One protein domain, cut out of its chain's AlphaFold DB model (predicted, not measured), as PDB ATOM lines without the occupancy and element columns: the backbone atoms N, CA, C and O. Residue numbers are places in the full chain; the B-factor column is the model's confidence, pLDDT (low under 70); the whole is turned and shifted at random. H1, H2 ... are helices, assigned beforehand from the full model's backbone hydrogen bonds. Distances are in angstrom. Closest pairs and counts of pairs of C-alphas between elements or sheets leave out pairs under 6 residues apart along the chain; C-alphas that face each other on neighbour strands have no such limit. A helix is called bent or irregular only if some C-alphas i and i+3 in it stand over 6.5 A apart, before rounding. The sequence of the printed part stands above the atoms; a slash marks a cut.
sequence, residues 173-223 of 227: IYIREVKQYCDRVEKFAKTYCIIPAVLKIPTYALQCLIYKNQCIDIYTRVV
ATOM      1  N   ILE A 173     -12.743 -36.901 -17.899       50.91
ATOM      2  CA  ILE A 173     -12.726 -37.386 -16.521       50.91
ATOM      3  C   ILE A 173     -11.314 -37.265 -15.903       50.91
ATOM      4  O   ILE A 173     -11.180 -36.988 -14.715       50.91
ATOM      5  N   TYR A 174     -10.249 -37.296 -16.716       55.69
ATOM      6  CA  TYR A 174      -8.874 -37.264 -16.202       55.69
ATOM      7  C   TYR A 174      -8.469 -35.936 -15.554       55.69
ATOM      8  O   TYR A 174      -7.792 -35.953 -14.539       55.69
ATOM      9  N   ILE A 175      -8.875 -34.773 -16.070       62.81
ATOM     10  CA  ILE A 175      -8.322 -33.498 -15.567       62.81
ATOM     11  C   ILE A 175      -8.828 -33.187 -14.150       62.81
ATOM     12  O   ILE A 175      -8.055 -32.746 -13.303       62.81
ATOM     13  N   ARG A 176     -10.114 -33.439 -13.866       65.19
ATOM     14  CA  ARG A 176     -10.701 -33.156 -12.546       65.19
ATOM     15  C   ARG A 176     -10.237 -34.160 -11.492       65.19
ATOM     16  O   ARG A 176      -9.900 -33.754 -10.386       65.19
ATOM     17  N   GLU A 177     -10.197 -35.442 -11.836       68.81
ATOM     18  CA  GLU A 177      -9.763 -36.499 -10.917       68.81
ATOM     19  C   GLU A 177      -8.260 -36.442 -10.646       68.81
ATOM     20  O   GLU A 177      -7.839 -36.580  -9.498       68.81
ATOM     21  N   VAL A 178      -7.447 -36.150 -11.669       74.25
ATOM     22  CA  VAL A 178      -6.012 -35.905 -11.483       74.25
ATOM     23  C   VAL A 178      -5.802 -34.669 -10.622       74.25
ATOM     24  O   VAL A 178      -5.019 -34.737  -9.684       74.25
ATOM     25  N   LYS A 179      -6.540 -33.573 -10.851       77.19
ATOM     26  CA  LYS A 179      -6.463 -32.386  -9.988       77.19
ATOM     27  C   LYS A 179      -6.765 -32.739  -8.527       77.19
ATOM     28  O   LYS A 179      -5.956 -32.441  -7.660       77.19
ATOM     29  N   GLN A 180      -7.854 -33.465  -8.261       82.62
ATOM     30  CA  GLN A 180      -8.195 -33.921  -6.905       82.62
ATOM     31  C   GLN A 180      -7.138 -34.850  -6.292       82.62
ATOM     32  O   GLN A 180      -6.904 -34.821  -5.084       82.62
ATOM     33  N   TYR A 181      -6.511 -35.715  -7.090       84.00
ATOM     34  CA  TYR A 181      -5.398 -36.536  -6.627       84.00
ATOM     35  C   TYR A 181      -4.194 -35.665  -6.262       84.00
ATOM     36  O   TYR A 181      -3.729 -35.745  -5.129       84.00
ATOM     37  N   CYS A 182      -3.755 -34.794  -7.170       83.75
ATOM     38  CA  CYS A 182      -2.602 -33.922  -6.983       83.75
ATOM     39  C   CYS A 182      -2.775 -32.983  -5.788       83.75
ATOM     40  O   CYS A 182      -1.856 -32.892  -4.982       83.75
ATOM     41  N   ASP A 183      -3.961 -32.397  -5.605       88.56
ATOM     42  CA  ASP A 183      -4.283 -31.548  -4.451       88.56
ATOM     43  C   ASP A 183      -4.133 -32.325  -3.123       88.56
ATOM     44  O   ASP A 183      -3.633 -31.796  -2.130       88.56
ATOM     45  N   ARG A 184      -4.500 -33.620  -3.091       87.62
ATOM     46  CA  ARG A 184      -4.352 -34.467  -1.890       87.62
ATOM     47  C   ARG A 184      -2.897 -34.798  -1.563       87.62
ATOM     48  O   ARG A 184      -2.546 -34.878  -0.387       87.62
ATOM     49  N   VAL A 185      -2.059 -35.022  -2.573       85.69
ATOM     50  CA  VAL A 185      -0.663 -35.454  -2.378       85.69
ATOM     51  C   VAL A 185       0.350 -34.304  -2.437       85.69
ATOM     52  O   VAL A 185       1.524 -34.506  -2.130       85.69
ATOM     53  N   GLU A 186      -0.088 -33.080  -2.742       85.62
ATOM     54  CA  GLU A 186       0.765 -31.891  -2.857       85.62
ATOM     55  C   GLU A 186       1.562 -31.616  -1.573       85.62
ATOM     56  O   GLU A 186       2.771 -31.375  -1.617       85.62
ATOM     57  N   LYS A 187       0.907 -31.693  -0.407       89.06
ATOM     58  CA  LYS A 187       1.557 -31.448   0.891       89.06
ATOM     59  C   LYS A 187       2.665 -32.465   1.169       89.06
ATOM     60  O   LYS A 187       3.738 -32.095   1.645       89.06
ATOM     61  N   PHE A 188       2.422 -33.733   0.837       87.88
ATOM     62  CA  PHE A 188       3.430 -34.787   0.926       87.88
ATOM     63  C   PHE A 188       4.599 -34.485  -0.017       87.88
ATOM     64  O   PHE A 188       5.754 -34.482   0.410       87.88
ATOM     65  N   ALA A 189       4.307 -34.145  -1.271       86.38
ATOM     66  CA  ALA A 189       5.335 -33.891  -2.267       86.38
ATOM     67  C   ALA A 189       6.242 -32.708  -1.900       86.38
ATOM     68  O   ALA A 189       7.466 -32.830  -1.965       86.38
ATOM     69  N   LYS A 190       5.665 -31.595  -1.431       83.88
ATOM     70  CA  LYS A 190       6.427 -30.424  -0.965       83.88
ATOM     71  C   LYS A 190       7.301 -30.721   0.256       83.88
ATOM     72  O   LYS A 190       8.321 -30.072   0.440       83.88
ATOM     73  N   THR A 191       6.921 -31.697   1.078       87.38
ATOM     74  CA  THR A 191       7.657 -32.038   2.303       87.38
ATOM     75  C   THR A 191       8.798 -33.019   2.029       87.38
ATOM     76  O   THR A 191       9.896 -32.852   2.552       87.38
ATOM     77  N   TYR A 192       8.559 -34.037   1.196       83.88
ATOM     78  CA  TYR A 192       9.469 -35.181   1.066       83.88
ATOM     79  C   TYR A 192      10.188 -35.261  -0.283       83.88
ATOM     80  O   TYR A 192      11.327 -35.717  -0.333       83.88
ATOM     81  N   CYS A 193       9.578 -34.784  -1.373       83.88
ATOM     82  CA  CYS A 193      10.149 -34.933  -2.719       83.88
ATOM     83  C   CYS A 193      11.215 -33.889  -3.061       83.88
ATOM     84  O   CYS A 193      11.906 -34.033  -4.066       83.88
ATOM     85  N   ILE A 194      11.368 -32.858  -2.226       85.81
ATOM     86  CA  ILE A 194      12.403 -31.826  -2.371       85.81
ATOM     87  C   ILE A 194      13.727 -32.285  -1.738       85.81
ATOM     88  O   ILE A 194      14.792 -31.814  -2.125       85.81
ATOM     89  N   ILE A 195      13.683 -33.220  -0.780       84.88
ATOM     90  CA  ILE A 195      14.844 -33.614   0.025       84.88
ATOM     91  C   ILE A 195      15.566 -34.802  -0.640       84.88
ATOM     92  O   ILE A 195      15.061 -35.928  -0.590       84.88
ATOM     93  N   PRO A 196      16.791 -34.630  -1.179       82.31
ATOM     94  CA  PRO A 196      17.490 -35.697  -1.904       82.31
ATOM     95  C   PRO A 196      17.839 -36.909  -1.032       82.31
ATOM     96  O   PRO A 196      17.945 -38.027  -1.526       82.31
ATOM     97  N   ALA A 197      18.011 -36.705   0.277       84.06
ATOM     98  CA  ALA A 197      18.277 -37.783   1.225       84.06
ATOM     99  C   ALA A 197      17.069 -38.719   1.410       84.06
ATOM    100  O   ALA A 197      17.249 -39.927   1.532       84.06
ATOM    101  N   VAL A 198      15.844 -38.181   1.372       82.00
ATOM    102  CA  VAL A 198      14.598 -38.954   1.519       82.00
ATOM    103  C   VAL A 198      14.308 -39.765   0.253       82.00
ATOM    104  O   VAL A 198      13.810 -40.884   0.335       82.00
ATOM    105  N   LEU A 199      14.723 -39.264  -0.913       81.25
ATOM    106  CA  LEU A 199      14.630 -39.977  -2.192       81.25
ATOM    107  C   LEU A 199      15.546 -41.207  -2.293       81.25
ATOM    108  O   LEU A 199      15.366 -42.022  -3.192       81.25
ATOM    109  N   LYS A 200      16.514 -41.379  -1.382       86.62
ATOM    110  CA  LYS A 200      17.300 -42.623  -1.294       86.62
ATOM    111  C   LYS A 200      16.500 -43.774  -0.679       86.62
ATOM    112  O   LYS A 200      16.886 -44.929  -0.823       86.62
ATOM    113  N   ILE A 201      15.396 -43.466   0.005       88.81
ATOM    114  CA  ILE A 201      14.500 -44.457   0.593       88.81
ATOM    115  C   ILE A 201      13.455 -44.836  -0.471       88.81
ATOM    116  O   ILE A 201      12.719 -43.964  -0.945       88.81
ATOM    117  N   PRO A 202      13.342 -46.121  -0.851       85.56
ATOM    118  CA  PRO A 202      12.591 -46.545  -2.037       85.56
ATOM    119  C   PRO A 202      11.093 -46.225  -1.965       85.56
ATOM    120  O   PRO A 202      10.477 -45.910  -2.982       85.56
ATOM    121  N   THR A 203      10.502 -46.256  -0.771       83.00
ATOM    122  CA  THR A 203       9.082 -45.945  -0.556       83.00
ATOM    123  C   THR A 203       8.754 -44.496  -0.909       83.00
ATOM    124  O   THR A 203       7.804 -44.239  -1.647       83.00
ATOM    125  N   TYR A 204       9.565 -43.548  -0.440       84.75
ATOM    126  CA  TYR A 204       9.393 -42.129  -0.742       84.75
ATOM    127  C   TYR A 204       9.780 -41.814  -2.189       84.75
ATOM    128  O   TYR A 204       9.076 -41.057  -2.853       84.75
ATOM    129  N   ALA A 205      10.835 -42.448  -2.709       84.25
ATOM    130  CA  ALA A 205      11.255 -42.300  -4.100       84.25
ATOM    131  C   ALA A 205      10.134 -42.672  -5.082       84.25
ATOM    132  O   ALA A 205       9.846 -41.914  -6.010       84.25
ATOM    133  N   LEU A 206       9.461 -43.804  -4.847       87.06
ATOM    134  CA  LEU A 206       8.364 -44.273  -5.690       87.06
ATOM    135  C   LEU A 206       7.174 -43.309  -5.655       87.06
ATOM    136  O   LEU A 206       6.657 -42.939  -6.707       87.06
ATOM    137  N   GLN A 207       6.773 -42.853  -4.466       84.38
ATOM    138  CA  GLN A 207       5.663 -41.904  -4.317       84.38
ATOM    139  C   GLN A 207       5.967 -40.562  -4.994       84.38
ATOM    140  O   GLN A 207       5.123 -40.010  -5.698       84.38
ATOM    141  N   CYS A 208       7.198 -40.068  -4.865       86.75
ATOM    142  CA  CYS A 208       7.644 -38.855  -5.543       86.75
ATOM    143  C   CYS A 208       7.704 -39.013  -7.066       86.75
ATOM    144  O   CYS A 208       7.375 -38.077  -7.795       86.75
ATOM    145  N   LEU A 209       8.072 -40.195  -7.562       86.31
ATOM    146  CA  LEU A 209       8.098 -40.500  -8.990       86.31
ATOM    147  C   LEU A 209       6.686 -40.619  -9.578       86.31
ATOM    148  O   LEU A 209       6.439 -40.129 -10.679       86.31
ATOM    149  N   ILE A 210       5.745 -41.220  -8.845       85.38
ATOM    150  CA  ILE A 210       4.326 -41.259  -9.225       85.38
ATOM    151  C   ILE A 210       3.763 -39.837  -9.264       85.38
ATOM    152  O   ILE A 210       3.194 -39.446 -10.281       85.38
ATOM    153  N   TYR A 211       3.998 -39.040  -8.217       84.19
ATOM    154  CA  TYR A 211       3.576 -37.641  -8.169       84.19
ATOM    155  C   TYR A 211       4.137 -36.833  -9.342       84.19
ATOM    156  O   TYR A 211       3.391 -36.150 -10.040       84.19
ATOM    157  N   LYS A 212       5.438 -36.960  -9.626       83.06
ATOM    158  CA  LYS A 212       6.069 -36.298 -10.770       83.06
ATOM    159  C   LYS A 212       5.401 -36.701 -12.088       83.06
ATOM    160  O   LYS A 212       4.989 -35.835 -12.851       83.06
ATOM    161  N   ASN A 213       5.217 -38.000 -12.318       81.00
ATOM    162  CA  ASN A 213       4.624 -38.512 -13.553       81.00
ATOM    163  C   ASN A 213       3.147 -38.127 -13.739       81.00
ATOM    164  O   ASN A 213       2.706 -37.956 -14.873       81.00
ATOM    165  N   GLN A 214       2.375 -38.047 -12.654       79.25
ATOM    166  CA  GLN A 214       0.922 -37.855 -12.710       79.25
ATOM    167  C   GLN A 214       0.484 -36.399 -12.533       79.25
ATOM    168  O   GLN A 214      -0.571 -36.033 -13.039       79.25
ATOM    169  N   CYS A 215       1.273 -35.572 -11.843       79.25
ATOM    170  CA  CYS A 215       0.901 -34.198 -11.490       79.25
ATOM    171  C   CYS A 215       1.763 -33.128 -12.160       79.25
ATOM    172  O   CYS A 215       1.284 -32.016 -12.365       79.25
ATOM    173  N   ILE A 216       3.016 -33.444 -12.509       77.62
ATOM    174  CA  ILE A 216       3.953 -32.488 -13.121       77.62
ATOM    175  C   ILE A 216       4.083 -32.779 -14.623       77.62
ATOM    176  O   ILE A 216       3.798 -31.917 -15.451       77.62
ATOM    177  N   ASP A 217       4.400 -34.025 -14.977       69.50
ATOM    178  CA  ASP A 217       4.681 -34.460 -16.353       69.50
ATOM    179  C   ASP A 217       3.424 -34.946 -17.108       69.50
ATOM    180  O   ASP A 217       3.501 -35.561 -18.177       69.50
ATOM    181  N   ILE A 218       2.226 -34.682 -16.576       67.00
ATOM    182  CA  ILE A 218       0.984 -35.112 -17.232       67.00
ATOM    183  C   ILE A 218       0.787 -34.414 -18.581       67.00
ATOM    184  O   ILE A 218       0.413 -35.051 -19.564       67.00
ATOM    185  N   TYR A 219       1.099 -33.120 -18.665       53.81
ATOM    186  CA  TYR A 219       0.948 -32.353 -19.901       53.81
ATOM    187  C   TYR A 219       2.061 -32.638 -20.916       53.81
ATOM    188  O   TYR A 219       1.832 -32.481 -22.110       53.81
ATOM    189  N   THR A 220       3.226 -33.130 -20.486       55.38
ATOM    190  CA  THR A 220       4.303 -33.558 -21.394       55.38
ATOM    191  C   THR A 220       4.073 -34.954 -21.976       55.38
ATOM    192  O   THR A 220       4.577 -35.234 -23.056       55.38
ATOM    193  N   ARG A 221       3.268 -35.818 -21.334       51.91
ATOM    194  CA  ARG A 221       2.826 -37.106 -21.915       51.91
ATOM    195  C   ARG A 221       1.600 -36.996 -22.822       51.91
ATOM    196  O   ARG A 221       1.430 -37.811 -23.724       51.91
ATOM    197  N   VAL A 222       0.700 -36.052 -22.544       49.81
ATOM    198  CA  VAL A 222      -0.562 -35.894 -23.295       49.81
ATOM    199  C   VAL A 222      -0.354 -35.112 -24.600       49.81
ATOM    200  O   VAL A 222      -1.166 -35.226 -25.520       49.81
ATOM    201  N   VAL A 223       0.752 -34.375 -24.722       43.06
ATOM    202  CA  VAL A 223       1.147 -33.677 -25.947       43.06
ATOM    203  C   VAL A 223       2.259 -34.492 -26.631       43.06
ATOM    204  O   VAL A 223       3.299 -34.738 -26.035       43.06
TER     205      VAL A 223
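Overview. This is residues 173 to 223 of the 227 residues of an uncharacterized protein of Steinernema glaseri (UniProt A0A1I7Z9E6). The model is a helical hairpin, made of a long kinked helix, H1, and a shorter helix, H2, that folds back beneath it after the loop of residues 193 to 201 at one end. A very short third helix, H3, follows at the far end of H2 and is set off from H1. The printed part has 51 residues with three named helices, in the order H1, H2, H3, and no named strand; the class is all helix. The whole is elongated in outline, 35 by 21 by 15 A along its three main axes, and only just compact, close to loose, with a radius of gyration of the C-alphas of 11.5 A.

Along the chain. Find C-alpha 173 at (-12.726, -37.386, -16.521); from there H1, residues 173 to 192, runs 28.4 A to C-alpha 192 at (9.469, -35.181, 1.066). Look near residue 185 for a kink of 49 degrees; H1 is irregular there, with C-alphas 184 and 187 7.2 A apart. H2, residues 202 to 216, runs 19.9 A from its first to its last C-alpha. H2 is neither bent nor irregular, but only just: C-alphas 213 and 216 are 6.1 A apart. H3, residues 218 to 222, spans 6.3 A and ends with C-alpha 222 at (-0.562, -35.894, -23.295).

Arrangement. Start from H1 and look across to H2: the two touch, with 11 pairs of C-alphas within 8 A. Their closest C-alphas are those of Cys 182 and Cys 215, 5.7 A apart. Their lines stand at a steep tilt of 44 degrees, and they run opposite ways; they form a helical hairpin. Their centres are 11.0 A apart. Going on from H2, you reach H3, which meets H2 only through their link; the two are near each other, with 6 pairs of C-alphas within 10 A. H1 and H3 are apart. In the backbones of H2 and H3, every O i to N i+4 pair is within hydrogen-bond range; in H1, 14 of 16 are.

Size, cuts and confidence. Look for the two C-alphas farthest apart in the domain at Ile 173 and Ala 197, 35.7 A from each other. The C-alphas of the first and last printed residues, Ile 173 and Val 223, are 17.2 A apart. The printed part has no cut. The link from H1 to H2, 9 residues, is short, and the link from H2 to H3, 1 residue, is tight. In the B-factor column, the mean pLDDT of the printed part is 77.9; it is under 70 at residues 173 to 177 and 217 to 223, and H3 has a mean of 56.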